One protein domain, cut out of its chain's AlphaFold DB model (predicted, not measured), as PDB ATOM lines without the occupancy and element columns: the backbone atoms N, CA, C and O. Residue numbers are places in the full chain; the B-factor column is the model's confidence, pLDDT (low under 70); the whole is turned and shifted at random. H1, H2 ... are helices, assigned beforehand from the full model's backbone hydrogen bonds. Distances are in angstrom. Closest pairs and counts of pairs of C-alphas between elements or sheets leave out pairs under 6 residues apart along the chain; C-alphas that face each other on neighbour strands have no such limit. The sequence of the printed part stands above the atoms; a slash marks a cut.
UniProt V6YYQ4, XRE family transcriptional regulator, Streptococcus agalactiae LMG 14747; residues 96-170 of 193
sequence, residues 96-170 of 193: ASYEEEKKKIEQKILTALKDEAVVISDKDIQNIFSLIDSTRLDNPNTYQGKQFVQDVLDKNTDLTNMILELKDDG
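What this domain is: This is residues 96 to 170 of the 193 residues of the protein "XRE family transcriptional regulator" of Streptococcus agalactiae LMG 14747 (UniProt V6YYQ4). Two loose pairs of helices sit end to end along the longest axis: H1 and H2 cross each other at a slant near their middles, and beyond them H3 and H4 make a V that closes at residues 155 to 158. The link of residues 136 to 142 joins the two pairs, while residues 163 to 170, of which 163 to 168 belong to H4, stick out at the V's open end. The printed part has 75 residues with four named helices, in the order H1, H2, H3, H4, and no named strand; the class is all helix. The whole is loose, with a radius of gyration of the C-alphas of 15.3 A, and only just elongated, with spans of 45 by 22 by 20 A.

How they stand to each other: Begin with the longest helix, H1, residues 96 to 115, and look from Glu 106 across to Phe 129 of H2, residues 122 to 135. Their C-alphas, 6.9 A apart, are the closest of the two helices, which are close but not clearly touching. H1 and H2 run opposite ways at a steep tilt of 44 degrees, with their centres 11.7 A apart. Move on to H3, residues 143 to 154, which is apart from both H1 and H2. H4, residues 159 to 168, is also apart from H1 and H2. H3 and H4 are close but not clearly touching; their closest C-alphas are those of Val 152 and Met 162, at 7.8 A. They run opposite ways at a steep tilt of 43 degrees, with their centres 14.1 A apart. In H1, H2, H3 and H4 every O i to N i+4 pair is within hydrogen-bond range.

Where its parts are: Find C-alpha 96 at (37.882, -25.339, 42.518); from there H1 runs 28.8 A to C-alpha 115 at (14.350, -38.114, 53.140). H2 begins at C-alpha 122, at (24.211, -29.664, 63.100), and covers 20.3 A to C-alpha 135. H3 measures 16.2 A from C-alpha 143 to C-alpha 154. H4 measures 14.7 A and ends at C-alpha 168, at (44.107, -53.828, 45.543).

The domain as a whole: Look for the two C-alphas farthest apart at Val 119 and Thr 157, 45.7 A from each other. The printed part has no cut. The link from H3 to H4 is tight, and those from H1 to H2 and from H2 to H3 are short. Residues 119 to 124, of which 122 to 124 belong to H2, stand free, as do residues 153 to 161, of which 159 to 161 belong to H4. In the B-factor column the mean pLDDT of the printed part is 82.8, and residues 150 to 164 are under 70.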
ATOM      1  N   ALA A  96      39.223 -25.791  42.877       86.88
ATOM      2  CA  ALA A  96      37.882 -25.339  42.518       86.88
ATOM      3  C   ALA A  96      36.960 -26.514  42.172       86.88
ATOM      4  O   ALA A  96      35.829 -26.552  42.651       86.88
ATOM      5  N   SER A  97      37.460 -27.483  41.399       86.00
ATOM      6  CA  SER A  97      36.733 -28.717  41.092       86.00
ATOM      7  C   SER A  97      36.379 -29.479  42.369       86.00
ATOM      8  O   SER A  97      35.228 -29.881  42.545       86.00
ATOM      9  N   TYR A  98      37.339 -29.607  43.289       88.81
ATOM     10  CA  TYR A  98      37.142 -30.264  44.576       88.81
ATOM     11  C   TYR A  98      36.056 -29.584  45.416       88.81
ATOM     12  O   TYR A  98      35.157 -30.252  45.919       88.81
ATOM     13  N   GLU A  99      36.089 -28.255  45.532       90.19
ATOM     14  CA  GLU A  99      35.090 -27.485  46.283       90.19
ATOM     15  C   GLU A  99      33.683 -27.591  45.673       90.19
ATOM     16  O   GLU A  99      32.684 -27.656  46.394       90.19
ATOM     17  N   GLU A 100      33.570 -27.615  44.343       88.38
ATOM     18  CA  GLU A 100      32.289 -27.829  43.662       88.38
ATOM     19  C   GLU A 100      31.736 -29.236  43.913       88.38
ATOM     20  O   GLU A 100      30.535 -29.399  44.147       88.38
ATOM     21  N   GLU A 101      32.590 -30.256  43.877       89.75
ATOM     22  CA  GLU A 101      32.193 -31.636  44.133       89.75
ATOM     23  C   GLU A 101      31.859 -31.882  45.606       89.75
ATOM     24  O   GLU A 101      30.823 -32.480  45.900       89.75
ATOM     25  N   LYS A 102      32.667 -31.352  46.528       91.88
ATOM     26  CA  LYS A 102      32.415 -31.382  47.973       91.88
ATOM     27  C   LYS A 102      31.006 -30.884  48.286       91.88
ATOM     28  O   LYS A 102      30.236 -31.599  48.919       91.88
ATOM     29  N   LYS A 103      30.615 -29.731  47.735       93.19
ATOM     30  CA  LYS A 103      29.257 -29.181  47.902       93.19
ATOM     31  C   LYS A 103      28.168 -30.110  47.370       93.19
ATOM     32  O   LYS A 103      27.118 -30.233  47.995       93.19
ATOM     33  N   LYS A 104      28.389 -30.762  46.223       92.50
ATOM     34  CA  LYS A 104      27.428 -31.732  45.665       92.50
ATOM     35  C   LYS A 104      27.283 -32.953  46.574       92.50
ATOM     36  O   LYS A 104      26.163 -33.410  46.784       92.50
ATOM     37  N   ILE A 105      28.390 -33.475  47.102       91.56
ATOM     38  CA  ILE A 105      28.395 -34.609  48.036       91.56
ATOM     39  C   ILE A 105      27.663 -34.230  49.327       91.56
ATOM     40  O   ILE A 105      26.729 -34.929  49.714       91.56
ATOM     41  N   GLU A 106      28.013 -33.096  49.939       94.19
ATOM     42  CA  GLU A 106      27.345 -32.576  51.139       94.19
ATOM     43  C   GLU A 106      25.833 -32.438  50.914       94.19
ATOM     44  O   GLU A 106      25.038 -32.943  51.704       94.19
ATOM     45  N   GLN A 107      25.413 -31.835  49.796       95.12
ATOM     46  CA  GLN A 107      23.996 -31.701  49.444       95.12
ATOM     47  C   GLN A 107      23.289 -33.050  49.295       95.12
ATOM     48  O   GLN A 107      22.166 -33.200  49.782       95.12
ATOM     49  N   LYS A 108      23.921 -34.033  48.646       94.75
ATOM     50  CA  LYS A 108      23.357 -35.383  48.501       94.75
ATOM     51  C   LYS A 108      23.192 -36.072  49.854       94.75
ATOM     52  O   LYS A 108      22.131 -36.635  50.105       94.75
ATOM     53  N   ILE A 109      24.185 -35.972  50.738       94.50
ATOM     54  CA  ILE A 109      24.111 -36.532  52.096       94.50
ATOM     55  C   ILE A 109      22.991 -35.857  52.892       94.50
ATOM     56  O   ILE A 109      22.165 -36.547  53.479       94.50
ATOM     57  N   LEU A 110      22.903 -34.521  52.870       95.38
ATOM     58  CA  LEU A 110      21.815 -33.801  53.542       95.38
ATOM     59  C   LEU A 110      20.444 -34.201  53.008       95.38
ATOM     60  O   LEU A 110      19.493 -34.266  53.778       95.38
ATOM     61  N   THR A 111      20.335 -34.424  51.700       96.69
ATOM     62  CA  THR A 111      19.083 -34.861  51.073       96.69
ATOM     63  C   THR A 111      18.697 -36.245  51.583       96.69
ATOM     64  O   THR A 111      17.603 -36.396  52.109       96.69
ATOM     65  N   ALA A 112      19.626 -37.206  51.575       95.50
ATOM     66  CA  ALA A 112      19.377 -38.549  52.097       95.50
ATOM     67  C   ALA A 112      18.969 -38.548  53.583       95.50
ATOM     68  O   ALA A 112      18.004 -39.205  53.962       95.50
ATOM     69  N   LEU A 113      19.652 -37.769  54.430       95.00
ATOM     70  CA  LEU A 113      19.301 -37.657  55.854       95.00
ATOM     71  C   LEU A 113      17.903 -37.054  56.069       95.00
ATOM     72  O   LEU A 113      17.199 -37.452  56.998       95.00
ATOM     73  N   LYS A 114      17.501 -36.097  55.224       94.19
ATOM     74  CA  LYS A 114      16.165 -35.485  55.267       94.19
ATOM     75  C   LYS A 114      15.080 -36.453  54.812       94.19
ATOM     76  O   LYS A 114      14.046 -36.522  55.472       94.19
ATOM     77  N   ASP A 115      15.317 -37.178  53.723       96.88
ATOM     78  CA  ASP A 115      14.350 -38.114  53.140       96.88
ATOM     79  C   ASP A 115      14.031 -39.269  54.106       96.88
ATOM     80  O   ASP A 115      12.883 -39.695  54.204       96.88
ATOM     81  N   GLU A 116      15.015 -39.690  54.903       96.88
ATOM     82  CA  GLU A 116      14.868 -40.721  55.941       96.88
ATOM     83  C   GLU A 116      14.455 -40.160  57.320       96.88
ATOM     84  O   GLU A 116      14.443 -40.885  58.316       96.88
ATOM     85  N   ALA A 117      14.128 -38.863  57.407       95.12
ATOM     86  CA  ALA A 117      13.740 -38.168  58.640       95.12
ATOM     87  C   ALA A 117      14.716 -38.378  59.822       95.12
ATOM     88  O   ALA A 117      14.306 -38.477  60.984       95.12
ATOM     89  N   VAL A 118      16.020 -38.433  59.537       96.62
ATOM     90  CA  VAL A 118      17.061 -38.636  60.552       96.62
ATOM     91  C   VAL A 118      17.153 -37.411  61.465       96.62
ATOM     92  O   VAL A 118      17.384 -36.291  61.009       96.62
ATOM     93  N   VAL A 119      17.029 -37.624  62.777       96.62
ATOM     94  CA  VAL A 119      17.211 -36.577  63.794       96.62
ATOM     95  C   VAL A 119      18.666 -36.580  64.263       96.62
ATOM     96  O   VAL A 119      19.095 -37.480  64.981       96.62
ATOM     97  N   ILE A 120      19.428 -35.568  63.855       96.69
ATOM     98  CA  ILE A 120      20.861 -35.415  64.140       96.69
ATOM     99  C   ILE A 120      21.190 -33.933  64.371       96.69
ATOM    100  O   ILE A 120      20.507 -33.057  63.841       96.69
ATOM    101  N   SER A 121      22.204 -33.635  65.188       97.44
ATOM    102  CA  SER A 121      22.610 -32.250  65.446       97.44
ATOM    103  C   SER A 121      23.432 -31.670  64.291       97.44
ATOM    104  O   SER A 121      24.192 -32.388  63.639       97.44
ATOM    105  N   ASP A 122      23.368 -30.351  64.090       95.56
ATOM    106  CA  ASP A 122      24.211 -29.664  63.100       95.56
ATOM    107  C   ASP A 122      25.704 -29.934  63.333       95.56
ATOM    108  O   ASP A 122      26.467 -30.097  62.384       95.56
ATOM    109  N   LYS A 123      26.128 -30.040  64.600       97.75
ATOM    110  CA  LYS A 123      27.513 -30.362  64.960       97.75
ATOM    111  C   LYS A 123      27.924 -31.736  64.432       97.75
ATOM    112  O   LYS A 123      29.024 -31.876  63.906       97.75
ATOM    113  N   ASP A 124      27.056 -32.735  64.553       97.06
ATOM    114  CA  ASP A 124      27.360 -34.090  64.094       97.06
ATOM    115  C   ASP A 124      27.348 -34.185  62.567       97.06
ATOM    116  O   ASP A 124      28.207 -34.853  61.996       97.06
ATOM    117  N   ILE A 125      26.471 -33.434  61.892       96.62
ATOM    118  CA  ILE A 125      26.520 -33.265  60.432       96.62
ATOM    119  C   ILE A 125      27.882 -32.691  60.008       96.62
ATOM    120  O   ILE A 125      28.527 -33.226  59.106       96.62
ATOM    121  N   GLN A 126      28.358 -31.637  60.680       95.94
ATOM    122  CA  GLN A 126      29.670 -31.053  60.384       95.94
ATOM    123  C   GLN A 126      30.821 -32.025  60.670       95.94
ATOM    124  O   GLN A 126      31.791 -32.060  59.912       95.94
ATOM    125  N   ASN A 127      30.719 -32.842  61.722       96.44
ATOM    126  CA  ASN A 127      31.706 -33.883  62.011       96.44
ATOM    127  C   ASN A 127      31.752 -34.938  60.894       96.44
ATOM    128  O   ASN A 127      32.843 -35.333  60.489       96.44
ATOM    129  N   ILE A 128      30.596 -35.354  60.361       95.06
ATOM    130  CA  ILE A 128      30.511 -36.286  59.226       95.06
ATOM    131  C   ILE A 128      31.187 -35.685  57.992       95.06
ATOM    132  O   ILE A 128      32.037 -36.336  57.386       95.06
ATOM    133  N   PHE A 129      30.869 -34.437  57.638       95.12
ATOM    134  CA  PHE A 129      31.515 -33.772  56.501       95.12
ATOM    135  C   PHE A 129      33.017 -33.623  56.695       95.12
ATOM    136  O   PHE A 129      33.774 -33.910  55.773       95.12
ATOM    137  N   SER A 130      33.457 -33.256  57.898       93.19
ATOM    138  CA  SER A 130      34.882 -33.133  58.218       93.19
ATOM    139  C   SER A 130      35.610 -34.473  58.089       93.19
ATOM    140  O   SER A 130      36.704 -34.522  57.531       93.19
ATOM    141  N   LEU A 131      34.998 -35.568  58.552       92.69
ATOM    142  CA  LEU A 131      35.556 -36.913  58.423       92.69
ATOM    143  C   LEU A 131      35.717 -37.308  56.950       92.69
ATOM    144  O   LEU A 131      36.809 -37.710  56.544       92.69
ATOM    145  N   ILE A 132      34.665 -37.144  56.146       90.62
ATOM    146  CA  ILE A 132      34.708 -37.413  54.703       90.62
ATOM    147  C   ILE A 132      35.817 -36.578  54.049       90.62
ATOM    148  O   ILE A 132      36.701 -37.124  53.400       90.62
ATOM    149  N   ASP A 133      35.833 -35.267  54.278       89.50
ATOM    150  CA  ASP A 133      36.796 -34.342  53.669       89.50
ATOM    151  C   ASP A 133      38.255 -34.676  54.031       89.50
ATOM    152  O   ASP A 133      39.153 -34.545  53.199       89.50
ATOM    153  N   SER A 134      38.491 -35.140  55.264       86.81
ATOM    154  CA  SER A 134      39.824 -35.490  55.774       86.81
ATOM    155  C   SER A 134      40.380 -36.815  55.246       86.81
ATOM    156  O   SER A 134      41.588 -37.037  55.306       86.81
ATOM    157  N   THR A 135      39.511 -37.697  54.748       84.75
ATOM    158  CA  THR A 135      39.865 -39.059  54.310       84.75
ATOM    159  C   THR A 135      39.910 -39.194  52.788       84.75
ATOM    160  O   THR A 135      40.380 -40.204  52.269       84.75
ATOM    161  N   ARG A 136      39.463 -38.165  52.062       85.50
ATOM    162  CA  ARG A 136      39.467 -38.102  50.601       85.50
ATOM    163  C   ARG A 136      40.887 -38.041  50.034       85.50
ATOM    164  O   ARG A 136      41.589 -37.043  50.199       85.50
ATOM    165  N   LEU A 137      41.278 -39.093  49.310       82.00
ATOM    166  CA  LEU A 137      42.555 -39.151  48.586       82.00
ATOM    167  C   LEU A 137      42.647 -38.118  47.464       82.00
ATOM    168  O   LEU A 137      43.739 -37.728  47.091       82.00
ATOM    169  N   ASP A 138      41.523 -37.648  46.942       80.25
ATOM    170  CA  ASP A 138      41.464 -36.643  45.887       80.25
ATOM    171  C   ASP A 138      41.416 -35.205  46.425       80.25
ATOM    172  O   ASP A 138      41.271 -34.271  45.644       80.25
ATOM    173  N   ASN A 139      41.566 -35.000  47.742       87.06
ATOM    174  CA  ASN A 139      41.586 -33.669  48.348       87.06
ATOM    175  C   ASN A 139      42.903 -32.926  48.046       87.06
ATOM    176  O   ASN A 139      43.911 -33.156  48.730       87.06
ATOM    177  N   PRO A 140      42.910 -31.950  47.113       82.88
ATOM    178  CA  PRO A 140      44.134 -31.294  46.650       82.88
ATOM    179  C   PRO A 140      44.736 -30.351  47.706       82.88
ATOM    180  O   PRO A 140      45.825 -29.801  47.521       82.88
ATOM    181  N   ASN A 141      44.035 -30.134  48.823       84.44
ATOM    182  CA  ASN A 141      44.524 -29.331  49.938       84.44
ATOM    183  C   ASN A 141      45.401 -30.139  50.910       84.44
ATOM    184  O   ASN A 141      46.090 -29.541  51.736       84.44
ATOM    185  N   THR A 142      45.426 -31.471  50.797       82.50
ATOM    186  CA  THR A 142      46.240 -32.364  51.642       82.50
ATOM    187  C   THR A 142      47.544 -32.772  50.951       82.50
ATOM    188  O   THR A 142      47.690 -32.630  49.736       82.50
ATOM    189  N   TYR A 143      48.530 -33.268  51.710       77.88
ATOM    190  CA  TYR A 143      49.770 -33.787  51.115       77.88
ATOM    191  C   TYR A 143      49.491 -35.015  50.240       77.88
ATOM    192  O   TYR A 143      49.939 -35.070  49.096       77.88
ATOM    193  N   GLN A 144      48.708 -35.961  50.765       77.25
ATOM    194  CA  GLN A 144      48.318 -37.182  50.066       77.25
ATOM    195  C   GLN A 144      47.560 -36.859  48.783       77.25
ATOM    196  O   GLN A 144      47.897 -37.402  47.739       77.25
ATOM    197  N   GLY A 145      46.609 -35.923  48.827       79.19
ATOM    198  CA  GLY A 145      45.843 -35.590  47.635       79.19
ATOM    199  C   GLY A 145      46.606 -34.799  46.588       79.19
ATOM    200  O   GLY A 145      46.347 -34.972  45.403       79.19
ATOM    201  N   LYS A 146      47.624 -34.017  46.965       77.50
ATOM    202  CA  LYS A 146      48.558 -33.456  45.974       77.50
ATOM    203  C   LYS A 146      49.352 -34.543  45.259       77.50
ATOM    204  O   LYS A 146      49.497 -34.457  44.048       77.50
ATOM    205  N   GLN A 147      49.851 -35.538  45.996       74.69
ATOM    206  CA  GLN A 147      50.556 -36.682  45.410       74.69
ATOM    207  C   GLN A 147      49.620 -37.510  44.526       74.69
ATOM    208  O   GLN A 147      49.975 -37.799  43.395       74.69
ATOM    209  N   PHE A 148      48.398 -37.789  44.987       75.19
ATOM    210  CA  PHE A 148      47.386 -38.501  44.209       75.19
ATOM    211  C   PHE A 148      47.031 -37.765  42.917       75.19
ATOM    212  O   PHE A 148      47.045 -38.369  41.851       75.19
ATOM    213  N   VAL A 149      46.772 -36.453  42.987       71.69
ATOM    214  CA  VAL A 149      46.573 -35.628  41.790       71.69
ATOM    215  C   VAL A 149      47.808 -35.745  40.904       71.69
ATOM    216  O   VAL A 149      47.670 -36.133  39.758       71.69
ATOM    217  N   GLN A 150      49.015 -35.521  41.417       69.19
ATOM    218  CA  GLN A 150      50.230 -35.625  40.610       69.19
ATOM    219  C   GLN A 150      50.401 -37.011  39.961       69.19
ATOM    220  O   GLN A 150      50.742 -37.073  38.792       69.19
ATOM    221  N   ASP A 151      50.088 -38.110  40.646       68.06
ATOM    222  CA  ASP A 151      50.139 -39.473  40.102       68.06
ATOM    223  C   ASP A 151      49.052 -39.724  39.039       68.06
ATOM    224  O   ASP A 151      49.315 -40.352  38.009       68.06
ATOM    225  N   VAL A 152      47.840 -39.189  39.228       63.69
ATOM    226  CA  VAL A 152      46.791 -39.153  38.190       63.69
ATOM    227  C   VAL A 152      47.299 -38.420  36.948       63.69
ATOM    228  O   VAL A 152      47.024 -38.850  35.830       63.69
ATOM    229  N   LEU A 153      48.052 -37.337  37.139       62.12
ATOM    230  CA  LEU A 153      48.551 -36.489  36.060       62.12
ATOM    231  C   LEU A 153      49.825 -37.024  35.383       62.12
ATOM    232  O   LEU A 153      49.970 -36.853  34.173       62.12
ATOM    233  N   ASP A 154      50.720 -37.669  36.134       61.06
ATOM    234  CA  ASP A 154      52.055 -38.086  35.684       61.06
ATOM    235  C   ASP A 154      52.110 -39.542  35.213       61.06
ATOM    236  O   ASP A 154      52.897 -39.864  34.321       61.06
ATOM    237  N   LYS A 155      51.322 -40.441  35.820       54.62
ATOM    238  CA  LYS A 155      51.470 -41.894  35.612       54.62
ATOM    239  C   LYS A 155      50.358 -42.532  34.797       54.62
ATOM    240  O   LYS A 155      50.567 -43.611  34.248       54.62
ATOM    241  N   ASN A 156      49.197 -41.894  34.673       51.97
ATOM    242  CA  ASN A 156      48.038 -42.554  34.090       51.97
ATOM    243  C   ASN A 156      47.786 -42.125  32.647       51.97
ATOM    244  O   ASN A 156      47.098 -41.154  32.345       51.97
ATOM    245  N   THR A 157      48.289 -42.949  31.733       50.62
ATOM    246  CA  THR A 157      47.734 -43.098  30.384       50.62
ATOM    247  C   THR A 157      46.336 -43.745  30.387       50.62
ATOM    248  O   THR A 157      45.720 -43.791  29.324       50.62
ATOM    249  N   ASP A 158      45.818 -44.215  31.539       53.28
ATOM    250  CA  ASP A 158      44.508 -44.876  31.666       53.28
ATOM    251  C   ASP A 158      43.937 -44.843  33.108       53.28
ATOM    252  O   ASP A 158      44.573 -45.318  34.047       53.28
ATOM    253  N   LEU A 159      42.712 -44.325  33.278       54.34
ATOM    254  CA  LEU A 159      41.949 -44.277  34.542       54.34
ATOM    255  C   LEU A 159      41.636 -45.681  35.100       54.34
ATOM    256  O   LEU A 159      41.497 -45.858  36.307       54.34
ATOM    257  N   THR A 160      41.539 -46.681  34.224       61.69
ATOM    258  CA  THR A 160      41.165 -48.057  34.579       61.69
ATOM    259  C   THR A 160      42.217 -48.720  35.466       61.69
ATOM    260  O   THR A 160      41.871 -49.355  36.458       61.69
ATOM    261  N   ASN A 161      43.503 -48.539  35.147       65.12
ATOM    262  CA  ASN A 161      44.599 -49.141  35.910       65.12
ATOM    263  C   ASN A 161      44.710 -48.532  37.308       65.12
ATOM    264  O   ASN A 161      44.847 -49.266  38.279       65.12
ATOM    265  N   MET A 162      44.536 -47.215  37.424       66.69
ATOM    266  CA  MET A 162      44.471 -46.542  38.721       66.69
ATOM    267  C   MET A 162      43.334 -47.080  39.597       66.69
ATOM    268  O   MET A 162      43.536 -47.314  40.784       66.69
ATOM    269  N   ILE A 163      42.138 -47.292  39.034       66.38
ATOM    270  CA  ILE A 163      41.009 -47.858  39.790       66.38
ATOM    271  C   ILE A 163      41.335 -49.277  40.276       66.38
ATOM    272  O   ILE A 163      40.978 -49.626  41.400       66.38
ATOM    273  N   LEU A 164      42.007 -50.090  39.457       68.81
ATOM    274  CA  LEU A 164      42.433 -51.437  39.846       68.81
ATOM    275  C   LEU A 164      43.472 -51.405  40.977       68.81
ATOM    276  O   LEU A 164      43.299 -52.119  41.959       68.81
ATOM    277  N   GLU A 165      44.485 -50.541  40.890       70.62
ATOM    278  CA  GLU A 165      45.496 -50.372  41.946       70.62
ATOM    279  C   GLU A 165      44.864 -49.923  43.272       70.62
ATOM    280  O   GLU A 165      45.123 -50.506  44.322       70.62
ATOM    281  N   LEU A 166      43.958 -48.940  43.225       71.81
ATOM    282  CA  LEU A 166      43.234 -48.477  44.410       71.81
ATOM    283  C   LEU A 166      42.415 -49.602  45.061       71.81
ATOM    284  O   LEU A 166      42.369 -49.691  46.289       71.81
ATOM    285  N   LYS A 167      41.790 -50.473  44.259       73.38
ATOM    286  CA  LYS A 167      41.054 -51.639  44.772       73.38
ATOM    287  C   LYS A 167      41.961 -52.629  45.490       73.38
ATOM    288  O   LYS A 167      41.584 -53.099  46.565       73.38
ATOM    289  N   ASP A 168      43.130 -52.923  44.928       75.25
ATOM    290  CA  ASP A 168      44.107 -53.828  45.543       75.25
ATOM    291  C   ASP A 168      44.630 -53.277  46.882       75.25
ATOM    292  O   ASP A 168      44.833 -54.040  47.829       75.25
ATOM    293  N   ASP A 169      44.728 -51.951  47.009       73.50
ATOM    294  CA  ASP A 169      45.108 -51.255  48.246       73.50
ATOM    295  C   ASP A 169      43.946 -51.082  49.251       73.50
ATOM    296  O   ASP A 169      44.090 -50.431  50.291       73.50
ATOM    297  N   GLY A 170      42.785 -51.687  48.979       71.88
ATOM    298  CA  GLY A 170      41.631 -51.692  49.878       71.88
ATOM    299  C   GLY A 170      40.743 -50.449  49.786       71.88
ATOM    300  O   GLY A 170      39.877 -50.259  50.644       71.88
TER     301      GLY A 170